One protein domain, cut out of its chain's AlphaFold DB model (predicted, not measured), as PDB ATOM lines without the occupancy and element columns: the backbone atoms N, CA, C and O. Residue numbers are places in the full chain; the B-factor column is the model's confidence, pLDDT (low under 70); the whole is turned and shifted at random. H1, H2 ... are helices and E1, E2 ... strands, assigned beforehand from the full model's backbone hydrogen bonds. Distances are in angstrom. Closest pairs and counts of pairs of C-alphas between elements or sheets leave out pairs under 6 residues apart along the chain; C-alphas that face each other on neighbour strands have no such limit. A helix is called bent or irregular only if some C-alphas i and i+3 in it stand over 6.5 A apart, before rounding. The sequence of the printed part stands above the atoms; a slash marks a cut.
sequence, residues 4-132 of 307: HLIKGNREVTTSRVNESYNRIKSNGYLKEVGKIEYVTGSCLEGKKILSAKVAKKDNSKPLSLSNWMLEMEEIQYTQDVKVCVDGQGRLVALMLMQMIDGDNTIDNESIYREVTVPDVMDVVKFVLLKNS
ATOM      1  N   HIS A   4     100.148 103.020  71.356       94.69
ATOM      2  CA  HIS A   4     100.475 103.417  69.992       94.69
ATOM      3  C   HIS A   4     100.735 104.923  69.941       94.69
ATOM      4  O   HIS A   4     100.031 105.705  70.582       94.69
ATOM      5  N   LEU A   5     101.763 105.325  69.200       93.12
ATOM      6  CA  LEU A   5     102.239 106.702  69.083       93.12
ATOM      7  C   LEU A   5     102.408 107.068  67.608       93.12
ATOM      8  O   LEU A   5     102.695 106.208  66.783       93.12
ATOM      9  N   ILE A   6     102.314 108.352  67.275       91.44
ATOM     10  CA  ILE A   6     102.770 108.848  65.970       91.44
ATOM     11  C   ILE A   6     104.272 109.122  66.047       91.44
ATOM     12  O   ILE A   6     104.762 109.688  67.028       91.44
ATOM     13  N   LYS A   7     105.025 108.743  65.015       85.44
ATOM     14  CA  LYS A   7     106.451 109.069  64.905       85.44
ATOM     15  C   LYS A   7     106.645 110.589  64.932       85.44
ATOM     16  O   LYS A   7     106.058 111.302  64.125       85.44
ATOM     17  N   GLY A   8     107.475 111.072  65.857       71.94
ATOM     18  CA  GLY A   8     107.637 112.506  66.134       71.94
ATOM     19  C   GLY A   8     106.792 113.024  67.304       71.94
ATOM     20  O   GLY A   8     106.885 114.203  67.632       71.94
ATOM     21  N   ASN A   9     106.003 112.164  67.965       75.81
ATOM     22  CA  ASN A   9     105.402 112.497  69.254       75.81
ATOM     23  C   ASN A   9     106.496 112.792  70.303       75.81
ATOM     24  O   ASN A   9     107.629 112.319  70.200       75.81
ATOM     25  N   ARG A  10     106.148 113.582  71.322       69.12
ATOM     26  CA  ARG A  10     107.043 113.936  72.424       69.12
ATOM     27  C   ARG A  10     107.535 112.676  73.138       69.12
ATOM     28  O   ARG A  10     106.759 111.766  73.418       69.12
ATOM     29  N   GLU A  11     108.816 112.672  73.490       81.06
ATOM     30  CA  GLU A  11     109.425 111.597  74.270       81.06
ATOM     31  C   GLU A  11     108.686 111.374  75.602       81.06
ATOM     32  O   GLU A  11     108.398 112.314  76.357       81.06
ATOM     33  N   VAL A  12     108.404 110.105  75.907       87.31
ATOM     34  CA  VAL A  12     107.855 109.686  77.199       87.31
ATOM     35  C   VAL A  12     109.001 109.579  78.202       87.31
ATOM     36  O   VAL A  12     109.722 108.589  78.241       87.31
ATOM     37  N   THR A  13     109.181 110.615  79.020       87.38
ATOM     38  CA  THR A  13     110.320 110.691  79.941       87.38
ATOM     39  C   THR A  13     110.116 109.876  81.219       87.38
ATOM     40  O   THR A  13     109.022 109.843  81.793       87.38
ATOM     41  N   THR A  14     111.209 109.306  81.744       90.94
ATOM     42  CA  THR A  14     111.220 108.560  83.016       90.94
ATOM     43  C   THR A  14     110.642 109.357  84.179       90.94
ATOM     44  O   THR A  14     109.869 108.826  84.970       90.94
ATOM     45  N   SER A  15     110.949 110.655  84.256       87.19
ATOM     46  CA  SER A  15     110.436 111.524  85.320       87.19
ATOM     47  C   SER A  15     108.900 111.582  85.336       87.19
ATOM     48  O   SER A  15     108.293 111.408  86.390       87.19
ATOM     49  N   ARG A  16     108.262 111.749  84.166       86.94
ATOM     50  CA  ARG A  16     106.794 111.847  84.044       86.94
ATOM     51  C   ARG A  16     106.084 110.532  84.336       86.94
ATOM     52  O   ARG A  16     105.008 110.534  84.935       86.94
ATOM     53  N   VAL A  17     106.675 109.420  83.909       93.56
ATOM     54  CA  VAL A  17     106.159 108.083  84.216       93.56
ATOM     55  C   VAL A  17     106.250 107.818  85.711       93.56
ATOM     56  O   VAL A  17     105.250 107.449  86.310       93.56
ATOM     57  N   ASN A  18     107.399 108.090  86.336       92.50
ATOM     58  CA  ASN A  18     107.577 107.882  87.773       92.50
ATOM     59  C   ASN A  18     106.638 108.777  88.592       92.50
ATOM     60  O   ASN A  18     106.105 108.343  89.609       92.50
ATOM     61  N   GLU A  19     106.405 110.016  88.160       88.06
ATOM     62  CA  GLU A  19     105.411 110.889  88.785       88.06
ATOM     63  C   GLU A  19     103.996 110.310  88.667       88.06
ATOM     64  O   GLU A  19     103.297 110.205  89.672       88.06
ATOM     65  N   SER A  20     103.593 109.872  87.470       90.81
ATOM     66  CA  SER A  20     102.275 109.262  87.250       90.81
ATOM     67  C   SER A  20     102.101 107.982  88.071       90.81
ATOM     68  O   SER A  20     101.080 107.819  88.729       90.81
ATOM     69  N   TYR A  21     103.117 107.116  88.093       93.25
ATOM     70  CA  TYR A  21     103.138 105.869  88.855       93.25
ATOM     71  C   TYR A  21     102.910 106.121  90.341       93.25
ATOM     72  O   TYR A  21     102.004 105.545  90.933       93.25
ATOM     73  N   ASN A  22     103.686 107.026  90.942       91.25
ATOM     74  CA  ASN A  22     103.563 107.308  92.370       91.25
ATOM     75  C   ASN A  22     102.220 107.971  92.708       91.25
ATOM     76  O   ASN A  22     101.642 107.658  93.746       91.25
ATOM     77  N   ARG A  23     101.686 108.842  91.835       89.25
ATOM     78  CA  ARG A  23     100.349 109.436  92.027       89.25
ATOM     79  C   ARG A  23      99.256 108.372  92.013       89.25
ATOM     80  O   ARG A  23      98.435 108.367  92.924       89.25
ATOM     81  N   ILE A  24      99.271 107.478  91.020       90.25
ATOM     82  CA  ILE A  24      98.283 106.398  90.884       90.25
ATOM     83  C   ILE A  24      98.407 105.415  92.050       90.25
ATOM     84  O   ILE A  24      97.400 105.059  92.648       90.25
ATOM     85  N   LYS A  25      99.628 105.031  92.431       89.50
ATOM     86  CA  LYS A  25      99.866 104.132  93.567       89.50
ATOM     87  C   LYS A  25      99.339 104.691  94.890       89.50
ATOM     88  O   LYS A  25      98.863 103.927  95.718       89.50
ATOM     89  N   SER A  26      99.412 106.008  95.076       87.06
ATOM     90  CA  SER A  26      99.029 106.648  96.341       87.06
ATOM     91  C   SER A  26      97.545 107.018  96.405       87.06
ATOM     92  O   SER A  26      96.952 106.956  97.472       87.06
ATOM     93  N   ASN A  27      96.935 107.385  95.273       84.88
ATOM     94  CA  ASN A  27      95.560 107.903  95.226       84.88
ATOM     95  C   ASN A  27      94.564 106.959  94.528       84.88
ATOM     96  O   ASN A  27      93.376 107.263  94.449       84.88
ATOM     97  N   GLY A  28      95.041 105.848  93.966       86.44
ATOM     98  CA  GLY A  28      94.297 105.068  92.983       86.44
ATOM     99  C   GLY A  28      94.228 105.757  91.615       86.44
ATOM    100  O   GLY A  28      94.586 106.925  91.434       86.44
ATOM    101  N   TYR A  29      93.764 105.016  90.608       85.31
ATOM    102  CA  TYR A  29      93.488 105.593  89.294       85.31
ATOM    103  C   TYR A  29      92.136 106.320  89.301       85.31
ATOM    104  O   TYR A  29      91.082 105.688  89.380       85.31
ATOM    105  N   LEU A  30      92.168 107.649  89.178       79.31
ATOM    106  CA  LEU A  30      90.976 108.501  89.151       79.31
ATOM    107  C   LEU A  30      90.542 108.773  87.702       79.31
ATOM    108  O   LEU A  30      91.177 109.553  86.980       79.31
ATOM    109  N   LYS A  31      89.445 108.141  87.273       76.25
ATOM    110  CA  LYS A  31      88.899 108.245  85.903       76.25
ATOM    111  C   LYS A  31      88.466 109.671  85.559       76.25
ATOM    112  O   LYS A  31      88.534 110.076  84.400       76.25
ATOM    113  N   GLU A  32      88.048 110.427  86.564       71.56
ATOM    114  CA  GLU A  32      87.534 111.793  86.484       71.56
ATOM    115  C   GLU A  32      88.650 112.817  86.245       71.56
ATOM    116  O   GLU A  32      88.410 113.873  85.667       71.56
ATOM    117  N   VAL A  33      89.880 112.501  86.661       69.19
ATOM    118  CA  VAL A  33      91.014 113.438  86.643       69.19
ATOM    119  C   VAL A  33      91.896 113.239  85.412       69.19
ATOM    120  O   VAL A  33      92.566 114.172  84.969       69.19
ATOM    121  N   GLY A  34      91.898 112.046  84.808       75.69
ATOM    122  CA  GLY A  34      92.741 111.835  83.641       75.69
ATOM    123  C   GLY A  34      92.602 110.487  82.954       75.69
ATOM    124  O   GLY A  34      93.460 109.613  83.130       75.69
ATOM    125  N   LYS A  35      91.638 110.392  82.036       89.56
ATOM    126  CA  LYS A  35      91.596 109.331  81.019       89.56
ATOM    127  C   LYS A  35      92.788 109.400  80.064       89.56
ATOM    128  O   LYS A  35      93.355 110.471  79.835       89.56
ATOM    129  N   ILE A  36      93.166 108.245  79.531       91.38
ATOM    130  CA  ILE A  36      94.086 108.118  78.404       91.38
ATOM    131  C   ILE A  36      93.311 108.480  77.148       91.38
ATOM    132  O   ILE A  36      92.342 107.807  76.793       91.38
ATOM    133  N   GLU A  37      93.710 109.555  76.487       93.00
ATOM    134  CA  GLU A  37      93.000 110.007  75.302       93.00
ATOM    135  C   GLU A  37      93.635 109.433  74.051       93.00
ATOM    136  O   GLU A  37      94.861 109.446  73.896       93.00
ATOM    137  N   TYR A  38      92.790 108.954  73.148       94.00
ATOM    138  CA  TYR A  38      93.219 108.384  71.885       94.00
ATOM    139  C   TYR A  38      92.397 108.918  70.718       94.00
ATOM    140  O   TYR A  38      91.296 109.434  70.901       94.00
ATOM    141  N   VAL A  39      92.956 108.782  69.522       94.81
ATOM    142  CA  VAL A  39      92.289 109.052  68.245       94.81
ATOM    143  C   VAL A  39      92.321 107.787  67.390       94.81
ATOM    144  O   VAL A  39      93.227 106.959  67.549       94.81
ATOM    145  N   THR A  40      91.352 107.657  66.491       94.88
ATOM    146  CA  THR A  40      91.268 106.602  65.472       94.88
ATOM    147  C   THR A  40      90.934 107.214  64.105       94.88
ATOM    148  O   THR A  40      90.759 108.432  63.978       94.88
ATOM    149  N   GLY A  41      90.863 106.376  63.068       92.62
ATOM    150  CA  GLY A  41      90.339 106.772  61.764       92.62
ATOM    151  C   GLY A  41      91.249 107.680  60.931       92.62
ATOM    152  O   GLY A  41      92.463 107.765  61.133       92.62
ATOM    153  N   SER A  42      90.638 108.358  59.958       91.50
ATOM    154  CA  SER A  42      91.315 109.009  58.826       91.50
ATOM    155  C   SER A  42      92.334 110.086  59.206       91.50
ATOM    156  O   SER A  42      93.274 110.327  58.452       91.50
ATOM    157  N   CYS A  43      92.236 110.688  60.397       90.19
ATOM    158  CA  CYS A  43      93.233 111.652  60.883       90.19
ATOM    159  C   CYS A  43      94.651 111.052  61.033       90.19
ATOM    160  O   CYS A  43      95.634 111.792  61.148       90.19
ATOM    161  N   LEU A  44      94.761 109.719  61.022       93.12
ATOM    162  CA  LEU A  44      96.005 108.954  61.095       93.12
ATOM    163  C   LEU A  44      96.533 108.497  59.726       93.12
ATOM    164  O   LEU A  44      97.639 107.955  59.658       93.12
ATOM    165  N   GLU A  45      95.794 108.711  58.635       90.88
ATOM    166  CA  GLU A  45      96.221 108.292  57.299       90.88
ATOM    167  C   GLU A  45      97.544 108.958  56.892       90.88
ATOM    168  O   GLU A  45      97.794 110.143  57.122       90.88
ATOM    169  N   GLY A  46      98.453 108.154  56.330       89.62
ATOM    170  CA  GLY A  46      99.800 108.595  55.959       89.62
ATOM    171  C   GLY A  46     100.740 108.880  57.140       89.62
ATOM    172  O   GLY A  46     101.894 109.257  56.919       89.62
ATOM    173  N   LYS A  47     100.304 108.700  58.396       91.94
ATOM    174  CA  LYS A  47     101.173 108.829  59.573       91.94
ATOM    175  C   LYS A  47     101.918 107.528  59.842       91.94
ATOM    176  O   LYS A  47     101.375 106.437  59.727       91.94
ATOM    177  N   LYS A  48     103.177 107.654  60.267       93.62
ATOM    178  CA  LYS A  48     103.961 106.519  60.766       93.62
ATOM    179  C   LYS A  48     103.566 106.235  62.205       93.62
ATOM    180  O   LYS A  48     103.786 107.085  63.071       93.62
ATOM    181  N   ILE A  49     102.994 105.061  62.444       95.00
ATOM    182  CA  ILE A  49     102.508 104.645  63.758       95.00
ATOM    183  C   ILE A  49     103.528 103.704  64.388       95.00
ATOM    184  O   ILE A  49     104.001 102.765  63.757       95.00
ATOM    185  N   LEU A  50     103.871 103.974  65.643       94.56
ATOM    186  CA  LEU A  50     104.777 103.178  66.452       94.56
ATOM    187  C   LEU A  50     103.974 102.443  67.523       94.56
ATOM    188  O   LEU A  50     103.278 103.076  68.317       94.56
ATOM    189  N   SER A  51     104.087 101.120  67.568       94.81
ATOM    190  CA  SER A  51     103.678 100.319  68.719       94.81
ATOM    191  C   SER A  51     104.810 100.328  69.738       94.81
ATOM    192  O   SER A  51     105.955 100.050  69.393       94.81
ATOM    193  N   ALA A  52     104.502 100.693  70.978       93.88
ATOM    194  CA  ALA A  52     105.464 100.785  72.061       93.88
ATOM    195  C   ALA A  52     105.154  99.743  73.139       93.88
ATOM    196  O   ALA A  52     104.026  99.650  73.632       93.88
ATOM    197  N   LYS A  53     106.182  98.994  73.541       93.81
ATOM    198  CA  LYS A  53     106.128  98.024  74.639       93.81
ATOM    199  C   LYS A  53     107.175  98.359  75.698       93.81
ATOM    200  O   LYS A  53     108.264  98.834  75.379       93.81
ATOM    201  N   VAL A  54     106.840  98.112  76.961       95.69
ATOM    202  CA  VAL A  54     107.776  98.279  78.077       95.69
ATOM    203  C   VAL A  54     108.769  97.120  78.073       95.69
ATOM    204  O   VAL A  54     108.374  95.955  78.055       95.69
ATOM    205  N   ALA A  55     110.055  97.449  78.116       94.75
ATOM    206  CA  ALA A  55     111.156  96.499  78.198       94.75
ATOM    207  C   ALA A  55     112.171  96.933  79.263       94.75
ATOM    208  O   ALA A  55     112.164  98.076  79.733       94.75
ATOM    209  N   LYS A  56     113.063  96.017  79.648       96.25
ATOM    210  CA  LYS A  56     114.198  96.334  80.522       96.25
ATOM    211  C   LYS A  56     115.216  97.153  79.736       96.25
ATOM    212  O   LYS A  56     115.546  96.809  78.608       96.25
ATOM    213  N   LYS A  57     115.743  98.212  80.352       95.31
ATOM    214  CA  LYS A  57     116.837  98.994  79.755       95.31
ATOM    215  C   LYS A  57     118.173  98.253  79.853       95.31
ATOM    216  O   LYS A  57     118.970  98.272  78.925       95.31
ATOM    217  N   ASP A  58     118.406  97.617  80.994       94.81
ATOM    218  CA  ASP A  58     119.555  96.772  81.290       94.81
ATOM    219  C   ASP A  58     119.043  95.369  81.636       94.81
ATOM    220  O   ASP A  58     118.377  95.170  82.659       94.81
ATOM    221  N   ASN A  59     119.344  94.402  80.767       93.31
ATOM    222  CA  ASN A  59     118.892  93.018  80.909       93.31
ATOM    223  C   ASN A  59     119.507  92.303  82.120       93.31
ATOM    224  O   ASN A  59     118.940  91.310  82.576       93.31
ATOM    225  N   SER A  60     120.617  92.813  82.669       94.56
ATOM    226  CA  SER A  60     121.241  92.264  83.879       94.56
ATOM    227  C   SER A  60     120.487  92.622  85.165       94.56
ATOM    228  O   SER A  60     120.735  92.031  86.215       94.56
ATOM    229  N   LYS A  61     119.547  93.573  85.099       94.88
ATOM    230  CA  LYS A  61     118.781  94.070  86.246       94.88
ATOM    231  C   LYS A  61     117.293  93.729  86.112       94.88
ATOM    232  O   LYS A  61     116.774  93.598  85.000       94.88
ATOM    233  N   PRO A  62     116.560  93.588  87.231       95.06
ATOM    234  CA  PRO A  62     115.109  93.435  87.183       95.06
ATOM    235  C   PRO A  62     114.443  94.692  86.604       95.06
ATOM    236  O   PRO A  62     115.018  95.782  86.630       95.06
ATOM    237  N   LEU A  63     113.227  94.535  86.072       96.06
ATOM    238  CA  LEU A  63     112.408  95.669  85.639       96.06
ATOM    239  C   LEU A  63     112.078  96.531  86.867       96.06
ATOM    240  O   LEU A  63     111.685  96.003  87.904       96.06
ATOM    241  N   SER A  64     112.263  97.844  86.767       95.69
ATOM    242  CA  SER A  64     111.985  98.781  87.860       95.69
ATOM    243  C   SER A  64     111.705 100.182  87.316       95.69
ATOM    244  O   SER A  64     111.990 100.453  86.150       95.69
ATOM    245  N   LEU A  65     111.248 101.112  88.164       94.38
ATOM    246  CA  LEU A  65     111.044 102.529  87.803       94.38
ATOM    247  C   LEU A  65     112.319 103.269  87.356       94.38
ATOM    248  O   LEU A  65     112.238 104.374  86.816       94.38
ATOM    249  N   SER A  66     113.496 102.684  87.582       93.81
ATOM    250  CA  SER A  66     114.786 103.203  87.116       93.81
ATOM    251  C   SER A  66     115.434 102.343  86.026       93.81
ATOM    252  O   SER A  66     116.412 102.783  85.422       93.81
ATOM    253  N   ASN A  67     114.893 101.153  85.741       95.75
ATOM    254  CA  ASN A  67     115.406 100.214  84.746       95.75
ATOM    255  C   ASN A  67     114.317  99.779  83.755       95.75
ATOM    256  O   ASN A  67     113.940  98.609  83.694       95.75
ATOM    257  N   TRP A  68     113.816 100.723  82.964       96.31
ATOM    258  CA  TRP A  68     112.847 100.450  81.906       96.31
ATOM    259  C   TRP A  68     113.098 101.342  80.686       96.31
ATOM    260  O   TRP A  68     113.731 102.397  80.791       96.31
ATOM    261  N   MET A  69     112.606 100.912  79.529       94.94
ATOM    262  CA  MET A  69     112.547 101.694  78.294       94.94
ATOM    263  C   MET A  69     111.327 101.297  77.454       94.94
ATOM    264  O   MET A  69     110.694 100.275  77.723       94.94
ATOM    265  N   LEU A  70     110.998 102.105  76.442       94.75
ATOM    266  CA  LEU A  70     110.055 101.709  75.395       94.75
ATOM    267  C   LEU A  70     110.827 101.123  74.219       94.75
ATOM    268  O   LEU A  70     111.615 101.823  73.583       94.75
ATOM    269  N   GLU A  71     110.564  99.861  73.907       93.56
ATOM    270  CA  GLU A  71     110.888  99.305  72.598       93.56
ATOM    271  C   GLU A  71     109.764  99.681  71.636       93.56
ATOM    272  O   GLU A  71     108.586  99.488  71.947       93.56
ATOM    273  N   MET A  72     110.130 100.252  70.491       93.06
ATOM    274  CA  MET A  72     109.183 100.744  69.497       93.06
ATOM    275  C   MET A  72     109.364 100.011  68.176       93.06
ATOM    276  O   MET A  72     110.486  99.860  67.696       93.06
ATOM    277  N   GLU A  73     108.252  99.626  67.568       94.94
ATOM    278  CA  GLU A  73     108.199  99.054  66.224       94.94
ATOM    279  C   GLU A  73     107.195  99.831  65.371       94.94
ATOM    280  O   GLU A  73     106.146 100.252  65.862       94.94
ATOM    281  N   GLU A  74     107.522 100.063  64.100       95.12
ATOM    282  CA  GLU A  74     106.582 100.672  63.157       95.12
ATOM    283  C   GLU A  74     105.535  99.627  62.760       95.12
ATOM    284  O   GLU A  74     105.882  98.517  62.358       95.12
ATOM    285  N   ILE A  75     104.257  99.977  62.893       95.00
ATOM    286  CA  ILE A  75     103.136  99.102  62.543       95.00
ATOM    287  C   ILE A  75     102.363  99.673  61.360       95.00
ATOM    288  O   ILE A  75     102.336 100.886  61.137       95.00
ATOM    289  N   GLN A  76     101.704  98.788  60.616       92.69
ATOM    290  CA  GLN A  76     100.785  99.197  59.560       92.69
ATOM    291  C   GLN A  76      99.541  99.851  60.168       92.69
ATOM    292  O   GLN A  76      99.001  99.374  61.167       92.69
ATOM    293  N   TYR A  77      99.098 100.950  59.560       91.38
ATOM    294  CA  TYR A  77      97.871 101.635  59.951       91.38
ATOM    295  C   TYR A  77      96.639 100.782  59.615       91.38
ATOM    296  O   TYR A  77      96.525 100.241  58.516       91.38
ATOM    297  N   THR A  78      95.702 100.716  60.558       92.44
ATOM    298  CA  THR A  78      94.335 100.218  60.369       92.44
ATOM    299  C   THR A  78      93.365 101.231  60.973       92.44
ATOM    300  O   THR A  78      93.745 101.966  61.885       92.44
ATOM    301  N   GLN A  79      92.114 101.282  60.505       89.75
ATOM    302  CA  GLN A  79      91.137 102.258  61.017       89.75
ATOM    303  C   GLN A  79      90.884 102.122  62.528       89.75
ATOM    304  O   GLN A  79      90.639 103.125  63.194       89.75
ATOM    305  N   ASP A  80      91.044 100.915  63.075       88.94
ATOM    306  CA  ASP A  80      90.816 100.607  64.492       88.94
ATOM    307  C   ASP A  80      92.010 100.932  65.407       88.94
ATOM    308  O   ASP A  80      91.943 100.725  66.625       88.94
ATOM    309  N   VAL A  81      93.143 101.394  64.860       92.44
ATOM    310  CA  VAL A  81      94.332 101.648  65.679       92.44
ATOM    311  C   VAL A  81      94.111 102.854  66.598       92.44
ATOM    312  O   VAL A  81      93.957 103.994  66.164       92.44
ATOM    313  N   LYS A  82      94.125 102.600  67.910       93.50
ATOM    314  CA  LYS A  82      93.974 103.628  68.947       93.50
ATOM    315  C   LYS A  82      95.320 104.297  69.230       93.50
ATOM    316  O   LYS A  82      96.134 103.762  69.985       93.50
ATOM    317  N   VAL A  83      95.568 105.471  68.652       94.00
ATOM    318  CA  VAL A  83      96.805 106.237  68.888       94.00
ATOM    319  C   VAL A  83      96.644 107.159  70.089       94.00
ATOM    320  O   VAL A  83      95.752 107.999  70.112       94.00
ATOM    321  N   CYS A  84      97.539 107.045  71.072       93.25
ATOM    322  CA  CYS A  84      97.517 107.839  72.298       93.25
ATOM    323  C   CYS A  84      97.994 109.280  72.052       93.25
ATOM    324  O   CYS A  84      99.159 109.527  71.715       93.25
ATOM    325  N   VAL A  85      97.099 110.241  72.283       91.38
ATOM    326  CA  VAL A  85      97.342 111.675  72.070       91.38
ATOM    327  C   VAL A  85      97.578 112.444  73.371       91.38
ATOM    328  O   VAL A  85      98.307 113.435  73.357       91.38
ATOM    329  N   ASP A  86      97.078 111.940  74.501       90.19
ATOM    330  CA  ASP A  86      97.396 112.420  75.850       90.19
ATOM    331  C   ASP A  86      97.380 111.261  76.860       90.19
ATOM    332  O   ASP A  86      96.667 110.269  76.710       90.19
ATOM    333  N   GLY A  87      98.178 111.393  77.917       89.88
ATOM    334  CA  GLY A  87      98.278 110.393  78.973       89.88
ATOM    335  C   GLY A  87      99.308 109.301  78.708       89.88
ATOM    336  O   GLY A  87      99.302 108.300  79.415       89.88
ATOM    337  N   GLN A  88     100.251 109.488  77.776       91.00
ATOM    338  CA  GLN A  88     101.290 108.490  77.477       91.00
ATOM    339  C   GLN A  88     102.046 108.060  78.747       91.00
ATOM    340  O   GLN A  88     102.205 106.870  79.005       91.00
ATOM    341  N   GLY A  89     102.451 109.021  79.588       91.62
ATOM    342  CA  GLY A  89     103.142 108.735  80.850       91.62
ATOM    343  C   GLY A  89     102.283 107.972  81.868       91.62
ATOM    344  O   GLY A  89     102.799 107.096  82.558       91.62
ATOM    345  N   ARG A  90     100.973 108.255  81.914       91.69
ATOM    346  CA  ARG A  90      99.999 107.530  82.746       91.69
ATOM    347  C   ARG A  90      99.820 106.098  82.247       91.69
ATOM    348  O   ARG A  90      99.864 105.178  83.051       91.69
ATOM    349  N   LEU A  91      99.699 105.897  80.934       92.75
ATOM    350  CA  LEU A  91      99.556 104.563  80.356       92.75
ATOM    351  C   LEU A  91     100.802 103.699  80.598       92.75
ATOM    352  O   LEU A  91     100.672 102.544  80.990       92.75
ATOM    353  N   VAL A  92     102.005 104.260  80.434       94.75
ATOM    354  CA  VAL A  92     103.252 103.538  80.747       94.75
ATOM    355  C   VAL A  92     103.366 103.243  82.243       94.75
ATOM    356  O   VAL A  92     103.794 102.152  82.611       94.75
ATOM    357  N   ALA A  93     102.950 104.164  83.117       94.19
ATOM    358  CA  ALA A  93     102.911 103.907  84.554       94.19
ATOM    359  C   ALA A  93     101.981 102.735  84.903       94.19
ATOM    360  O   ALA A  93     102.391 101.850  85.643       94.19
ATOM    361  N   LEU A  94     100.783 102.680  84.314       92.94
ATOM    362  CA  LEU A  94      99.844 101.568  84.498       92.94
ATOM    363  C   LEU A  94     100.408 100.234  83.984       92.94
ATOM    364  O   LEU A  94     100.295  99.218  84.663       92.94
ATOM    365  N   MET A  95     101.077 100.237  82.825       94.00
ATOM    366  CA  MET A  95     101.791  99.057  82.318       94.00
ATOM    367  C   MET A  95     102.879  98.591  83.295       94.00
ATOM    368  O   MET A  95     102.996  97.400  83.567       94.00
ATOM    369  N   LEU A  96     103.664  99.519  83.851       95.62
ATOM    370  CA  LEU A  96     104.683  99.200  84.852       95.62
ATOM    371  C   LEU A  96     104.063  98.674  86.151       95.62
ATOM    372  O   LEU A  96     104.622  97.751  86.723       95.62
ATOM    373  N   MET A  97     102.918  99.197  86.603       93.75
ATOM    374  CA  MET A  97     102.211  98.675  87.784       93.75
ATOM    375  C   MET A  97     101.734  97.235  87.556       93.75
ATOM    376  O   MET A  97     101.967  96.379  88.406       93.75
ATOM    377  N   GLN A  98     101.174  96.931  86.377       92.88
ATOM    378  CA  GLN A  98     100.822  95.559  85.984       92.88
ATOM    379  C   GLN A  98     102.042  94.625  86.004       92.88
ATOM    380  O   GLN A  98     101.957  93.500  86.490       92.88
ATOM    381  N   MET A  99     103.184  95.083  85.479       94.06
ATOM    382  CA  MET A  99     104.377  94.246  85.294       94.06
ATOM    383  C   MET A  99     105.269  94.120  86.539       94.06
ATOM    384  O   MET A  99     105.920  93.091  86.701       94.06
ATOM    385  N   ILE A 100     105.360  95.161  87.371       94.81
ATOM    386  CA  ILE A 100     106.232  95.220  88.559       94.81
ATOM    387  C   ILE A 100     105.455  94.835  89.817       94.81
ATOM    388  O   ILE A 100     105.923  93.995  90.581       94.81
ATOM    389  N   ASP A 101     104.282  95.440  90.026       92.19
ATOM    390  CA  ASP A 101     103.488  95.270  91.249       92.19
ATOM    391  C   ASP A 101     102.423  94.161  91.102       92.19
ATOM    392  O   ASP A 101     101.819  93.757  92.092       92.19
ATOM    393  N   GLY A 102     102.180  93.654  89.885       90.56
ATOM    394  CA  GLY A 102     101.135  92.658  89.612       90.56
ATOM    395  C   GLY A 102      99.708  93.220  89.663       90.56
ATOM    396  O   GLY A 102      98.746  92.450  89.719       90.56
ATOM    397  N   ASP A 103      99.553  94.547  89.652       86.25
ATOM    398  CA  ASP A 103      98.259  95.217  89.784       86.25
ATOM    399  C   ASP A 103      97.449  95.142  88.482       86.25
ATOM    400  O   ASP A 103      97.694  95.877  87.527       86.25
ATOM    401  N   ASN A 104      96.455  94.253  88.458       83.12
ATOM    402  CA  ASN A 104      95.526  94.062  87.341       83.12
ATOM    403  C   ASN A 104      94.105  94.554  87.660       83.12
ATOM    404  O   ASN A 104      93.146  94.147  87.006       83.12
ATOM    405  N   THR A 105      93.949  95.406  88.675       80.94
ATOM    406  CA  THR A 105      92.629  95.851  89.158       80.94
ATOM    407  C   THR A 105      91.953  96.870  88.238       80.94
ATOM    408  O   THR A 105      90.746  97.101  88.329       80.94
ATOM    409  N   ILE A 106      92.716  97.474  87.329       79.19
ATOM    410  CA  ILE A 106      92.244  98.526  86.434       79.19
ATOM    411  C   ILE A 106      91.748  97.910  85.125       79.19
ATOM    412  O   ILE A 106      92.529  97.380  84.334       79.19
ATOM    413  N   ASP A 107      90.442  98.035  84.876       78.38
ATOM    414  CA  ASP A 107      89.833  97.658  83.600       78.38
ATOM    415  C   ASP A 107      90.392  98.510  82.451       78.38
ATOM    416  O   ASP A 107      90.225  99.738  82.420       78.38
ATOM    417  N   ASN A 108      91.020  97.820  81.495       76.12
ATOM    418  CA  ASN A 108      91.724  98.395  80.359       76.12
ATOM    419  C   ASN A 108      90.834  99.263  79.468       76.12
ATOM    420  O   ASN A 108      91.359 100.214  78.914       76.12
ATOM    421  N   GLU A 109      89.538  98.993  79.297       80.62
ATOM    422  CA  GLU A 109      88.711  99.845  78.421       80.62
ATOM    423  C   GLU A 109      88.239 101.111  79.143       80.62
ATOM    424  O   GLU A 109      88.175 102.194  78.557       80.62
ATOM    425  N   SER A 110      87.996 101.021  80.453       81.56
ATOM    426  CA  SER A 110      87.470 102.141  81.238       81.56
ATOM    427  C   SER A 110      88.416 103.343  81.379       81.56
ATOM    428  O   SER A 110      87.959 104.450  81.693       81.56
ATOM    429  N   ILE A 111      89.718 103.144  81.146       87.19
ATOM    430  CA  ILE A 111      90.738 104.200  81.234       87.19
ATOM    431  C   ILE A 111      90.840 105.041  79.963       87.19
ATOM    432  O   ILE A 111      91.446 106.110  80.001       87.19
ATOM    433  N   TYR A 112      90.269 104.586  78.845       90.38
ATOM    434  CA  TYR A 112      90.397 105.272  77.568       90.38
ATOM    435  C   TYR A 112      89.236 106.244  77.303       90.38
ATOM    436  O   TYR A 112      88.097 106.054  77.737       90.38
ATOM    437  N   ARG A 113      89.536 107.317  76.566       92.25
ATOM    438  CA  ARG A 113      88.566 108.256  75.991       92.25
ATOM    439  C   ARG A 113      88.958 108.561  74.554       92.25
ATOM    440  O   ARG A 113      90.059 109.048  74.318       92.25
ATOM    441  N   GLU A 114      88.053 108.315  73.618       93.62
ATOM    442  CA  GLU A 114      88.251 108.787  72.252       93.62
ATOM    443  C   GLU A 114      88.053 110.302  72.191       93.62
ATOM    444  O   GLU A 114      87.181 110.856  72.866       93.62
ATOM    445  N   VAL A 115      88.886 110.976  71.404       94.44
ATOM    446  CA  VAL A 115      88.761 112.403  71.116       94.44
ATOM    447  C   VAL A 115      88.818 112.639  69.615       94.44
ATOM    448  O   VAL A 115      89.494 111.919  68.886       94.44
ATOM    449  N   THR A 116      88.131 113.677  69.153       94.62
ATOM    450  CA  THR A 116      88.092 114.041  67.735       94.62
ATOM    451  C   THR A 116      89.154 115.092  67.432       94.62
ATOM    452  O   THR A 116      89.245 116.112  68.123       94.62
ATOM    453  N   VAL A 117      89.958 114.854  66.395       91.38
ATOM    454  CA  VAL A 117      90.850 115.876  65.830       91.38
ATOM    455  C   VAL A 117      90.006 116.782  64.926       91.38
ATOM    456  O   VAL A 117      89.293 116.248  64.081       91.38
ATOM    457  N   PRO A 118      90.054 118.118  65.071       91.94
ATOM    458  CA  PRO A 118      89.356 119.013  64.149       91.94
ATOM    459  C   PRO A 118      89.823 118.804  62.704       91.94
ATOM    460  O   PRO A 118      91.028 118.745  62.474       91.94
ATOM    461  N   ASP A 119      88.904 118.784  61.735       87.12
ATOM    462  CA  ASP A 119      89.198 118.446  60.327       87.12
ATOM    463  C   ASP A 119      90.317 119.293  59.695       87.12
ATOM    464  O   ASP A 119      91.088 118.822  58.863       87.12
ATOM    465  N   VAL A 120      90.441 120.556  60.113       86.94
ATOM    466  CA  VAL A 120      91.463 121.499  59.621       86.94
ATOM    467  C   VAL A 120      92.836 121.331  60.291       86.94
ATOM    468  O   VAL A 120      93.776 122.066  59.975       86.94
ATOM    469  N   MET A 121      92.966 120.422  61.260       88.81
ATOM    470  CA  MET A 121      94.138 120.286  62.118       88.81
ATOM    471  C   MET A 121      94.873 118.968  61.874       88.81
ATOM    472  O   MET A 121      94.315 117.882  61.960       88.81
ATOM    473  N   ASP A 122      96.185 119.067  61.668       89.06
ATOM    474  CA  ASP A 122      97.056 117.896  61.660       89.06
ATOM    475  C   ASP A 122      97.123 117.249  63.055       89.06
ATOM    476  O   ASP A 122      97.359 117.935  64.054       89.06
ATOM    477  N   VAL A 123      96.983 115.922  63.131       89.12
ATOM    478  CA  VAL A 123      97.002 115.178  64.401       89.12
ATOM    479  C   VAL A 123      98.280 115.409  65.222       89.12
ATOM    480  O   VAL A 123      98.217 115.440  66.449       89.12
ATOM    481  N   VAL A 124      99.441 115.663  64.603       87.81
ATOM    482  CA  VAL A 124     100.678 115.982  65.339       87.81
ATOM    483  C   VAL A 124     100.579 117.359  65.998       87.81
ATOM    484  O   VAL A 124     100.993 117.522  67.147       87.81
ATOM    485  N   LYS A 125      99.976 118.348  65.319       87.44
ATOM    486  CA  LYS A 125      99.697 119.670  65.914       87.44
ATOM    487  C   LYS A 125      98.688 119.564  67.054       87.44
ATOM    488  O   LYS A 125      98.879 120.204  68.085       87.44
ATOM    489  N   PHE A 126      97.659 118.734  66.892       88.94
ATOM    490  CA  PHE A 126      96.691 118.451  67.951       88.94
ATOM    491  C   PHE A 126      97.383 117.884  69.196       88.94
ATOM    492  O   PHE A 126      97.238 118.429  70.289       88.94
ATOM    493  N   VAL A 127      98.227 116.862  69.024       86.50
ATOM    494  CA  VAL A 127      99.032 116.273  70.106       86.50
ATOM    495  C   VAL A 127      99.946 117.311  70.764       86.50
ATOM    496  O   VAL A 127     100.042 117.351  71.993       86.50
ATOM    497  N   LEU A 128     100.605 118.172  69.983       82.94
ATOM    498  CA  LEU A 128     101.451 119.242  70.517       82.94
ATOM    499  C   LEU A 128     100.649 120.214  71.391       82.94
ATOM    500  O   LEU A 128     101.098 120.563  72.485       82.94
ATOM    501  N   LEU A 129      99.454 120.609  70.943       85.50
ATOM    502  CA  LEU A 129      98.575 121.514  71.676       85.50
ATOM    503  C   LEU A 129      98.121 120.903  73.006       85.50
ATOM    504  O   LEU A 129      98.211 121.567  74.037       85.50
ATOM    505  N   LYS A 130      97.714 119.627  73.029       83.25
ATOM    506  CA  LYS A 130      97.334 118.951  74.286       83.25
ATOM    507  C   LYS A 130      98.494 118.874  75.278       83.25
ATOM    508  O   LYS A 130      98.309 119.043  76.477       83.25
ATOM    509  N   ASN A 131      99.710 118.704  74.768       75.31
ATOM    510  CA  ASN A 131     100.928 118.607  75.568       75.31
ATOM    511  C   ASN A 131     101.564 119.961  75.943       75.31
ATOM    512  O   ASN A 131     102.673 119.974  76.492       75.31
ATOM    513  N   SER A 132     100.891 121.081  75.652       71.75
ATOM    514  CA  SER A 132     101.394 122.444  75.896       71.75
ATOM    515  C   SER A 132     101.170 122.964  77.324       71.75
ATOM    516  O   SER A 132     101.706 124.012  77.678       71.75
TER     517      SER A 132
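What this domain is: This is residues 4 to 132 of the 307 residues of an uncharacterized protein of Parabacteroides chartae (UniProt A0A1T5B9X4). What does the model look like at first sight? Two small sheets of three strands each stand side by side, edge strand E1 of one beside edge strand E5 of the other; H3 packs on E3 of the first sheet and grazes the second, H1 crosses H3 steeply, and short H4 covers E5. The long link of the E3 and E4 hairpin, residues 56 to 68, reaches to one end of the longest axis. What is it built of? The printed part has 129 residues, with four named helices and six named strands in the order E1 H1 E2 H2 E3 E4 E5 H3 E6 H4, the antiparallel sheet E1 E3 E4 and the mixed sheet E5 E2 E6. The class is mixed, helices and strands, and the whole is compact, with a radius of gyration of the C-alphas of 14.9 A and spans of 44 by 34 by 26 A.

Where its parts are: Where does the printed part begin, and what comes first? Strand E1 is residues 4 to 6, with C-alpha 4 at (100.475, 103.417, 69.992). Helix H1 is residues 14 to 27, 19.9 A from first to last C-alpha, and strand E2 is residues 36 to 39, 10.4 A long. What follows? H2, residues 41 to 44, is neither bent nor irregular, but only just: C-alphas 41 and 44 are 6.1 A apart. E3, residues 49 to 55, is 18.7 A long, and E4, residues 69 to 75, 18.5 A. And what comes last? E5 is residues 83 to 86, H3 residues 88 to 101, 19.2 A long from C-alpha 88 at (101.290, 108.490, 77.477), and E6 residues 112 to 114. H4, residues 123 to 130, is 10.6 A long and ends with C-alpha 130 at (97.334, 118.951, 74.286).

How they stand to each other: How is the sheet that holds the first residue made? Inner strand E3 is antiparallel to E1 at 131 degrees, with N 5 and O 50 at 2.9 A, within hydrogen-bond range. E3 and E4 are a hairpin, antiparallel at 149 degrees, with N 51 and O 73 at 2.8 A. How is the other sheet made, and where does it come near the first? Inner strand E2 is antiparallel to E5, N 85 and O 37 at 2.9 A, and parallel to E6, N 113 and O 36 at 2.9 A. The closest C-alphas of E1 and E5, those of His 4 and Val 83, are 4.8 A apart. Where do the longer helices stand? H3 is on the sheet E1 E3 E4 at a height of 10.0 A, over E3, and runs along the strands, only just, at 28 degrees on the local plane; it only grazes the sheet E5 E2 E6, with residues 88 to 91. H1, on neither sheet, touches H3 with residues 16 to 21 alone, at a steep tilt of 66 degrees, the same way; their closest C-alphas, Val 17 and Gly 89, are 4.6 A apart. Where are the short helices, and how are the helix backbones? H4 is on the sheet E5 E2 E6, over E5 and along it at 10 degrees on the local plane, which is fitted to just 6 of the sheet's C-alphas; the closest C-alphas of H4 and E5, those of Val 127 and Val 85, are 5.3 A apart. H2, on neither sheet, is close to H4 but not clearly touching, the C-alphas of Cys 43 and Val 123 being the closest at 6.2 A. Every O i to N i+4 pair is within hydrogen-bond range in H1, H3 and H4, and H2 is too short for such a pair.

The domain as a whole: How large is it, and is it cut? The two C-alphas farthest apart, those of Ser 60 and Val 120, are 48.3 A apart, and the printed part has no cut. Which links are long, and where is confidence low? The link from E3 to E4, 13 residues, is long; those from E2 to H2, H2 to E3 and E5 to H3 are tight, and the others are short. The mean pLDDT of the printed part is 89.6, with residues 10 and 33 under 70.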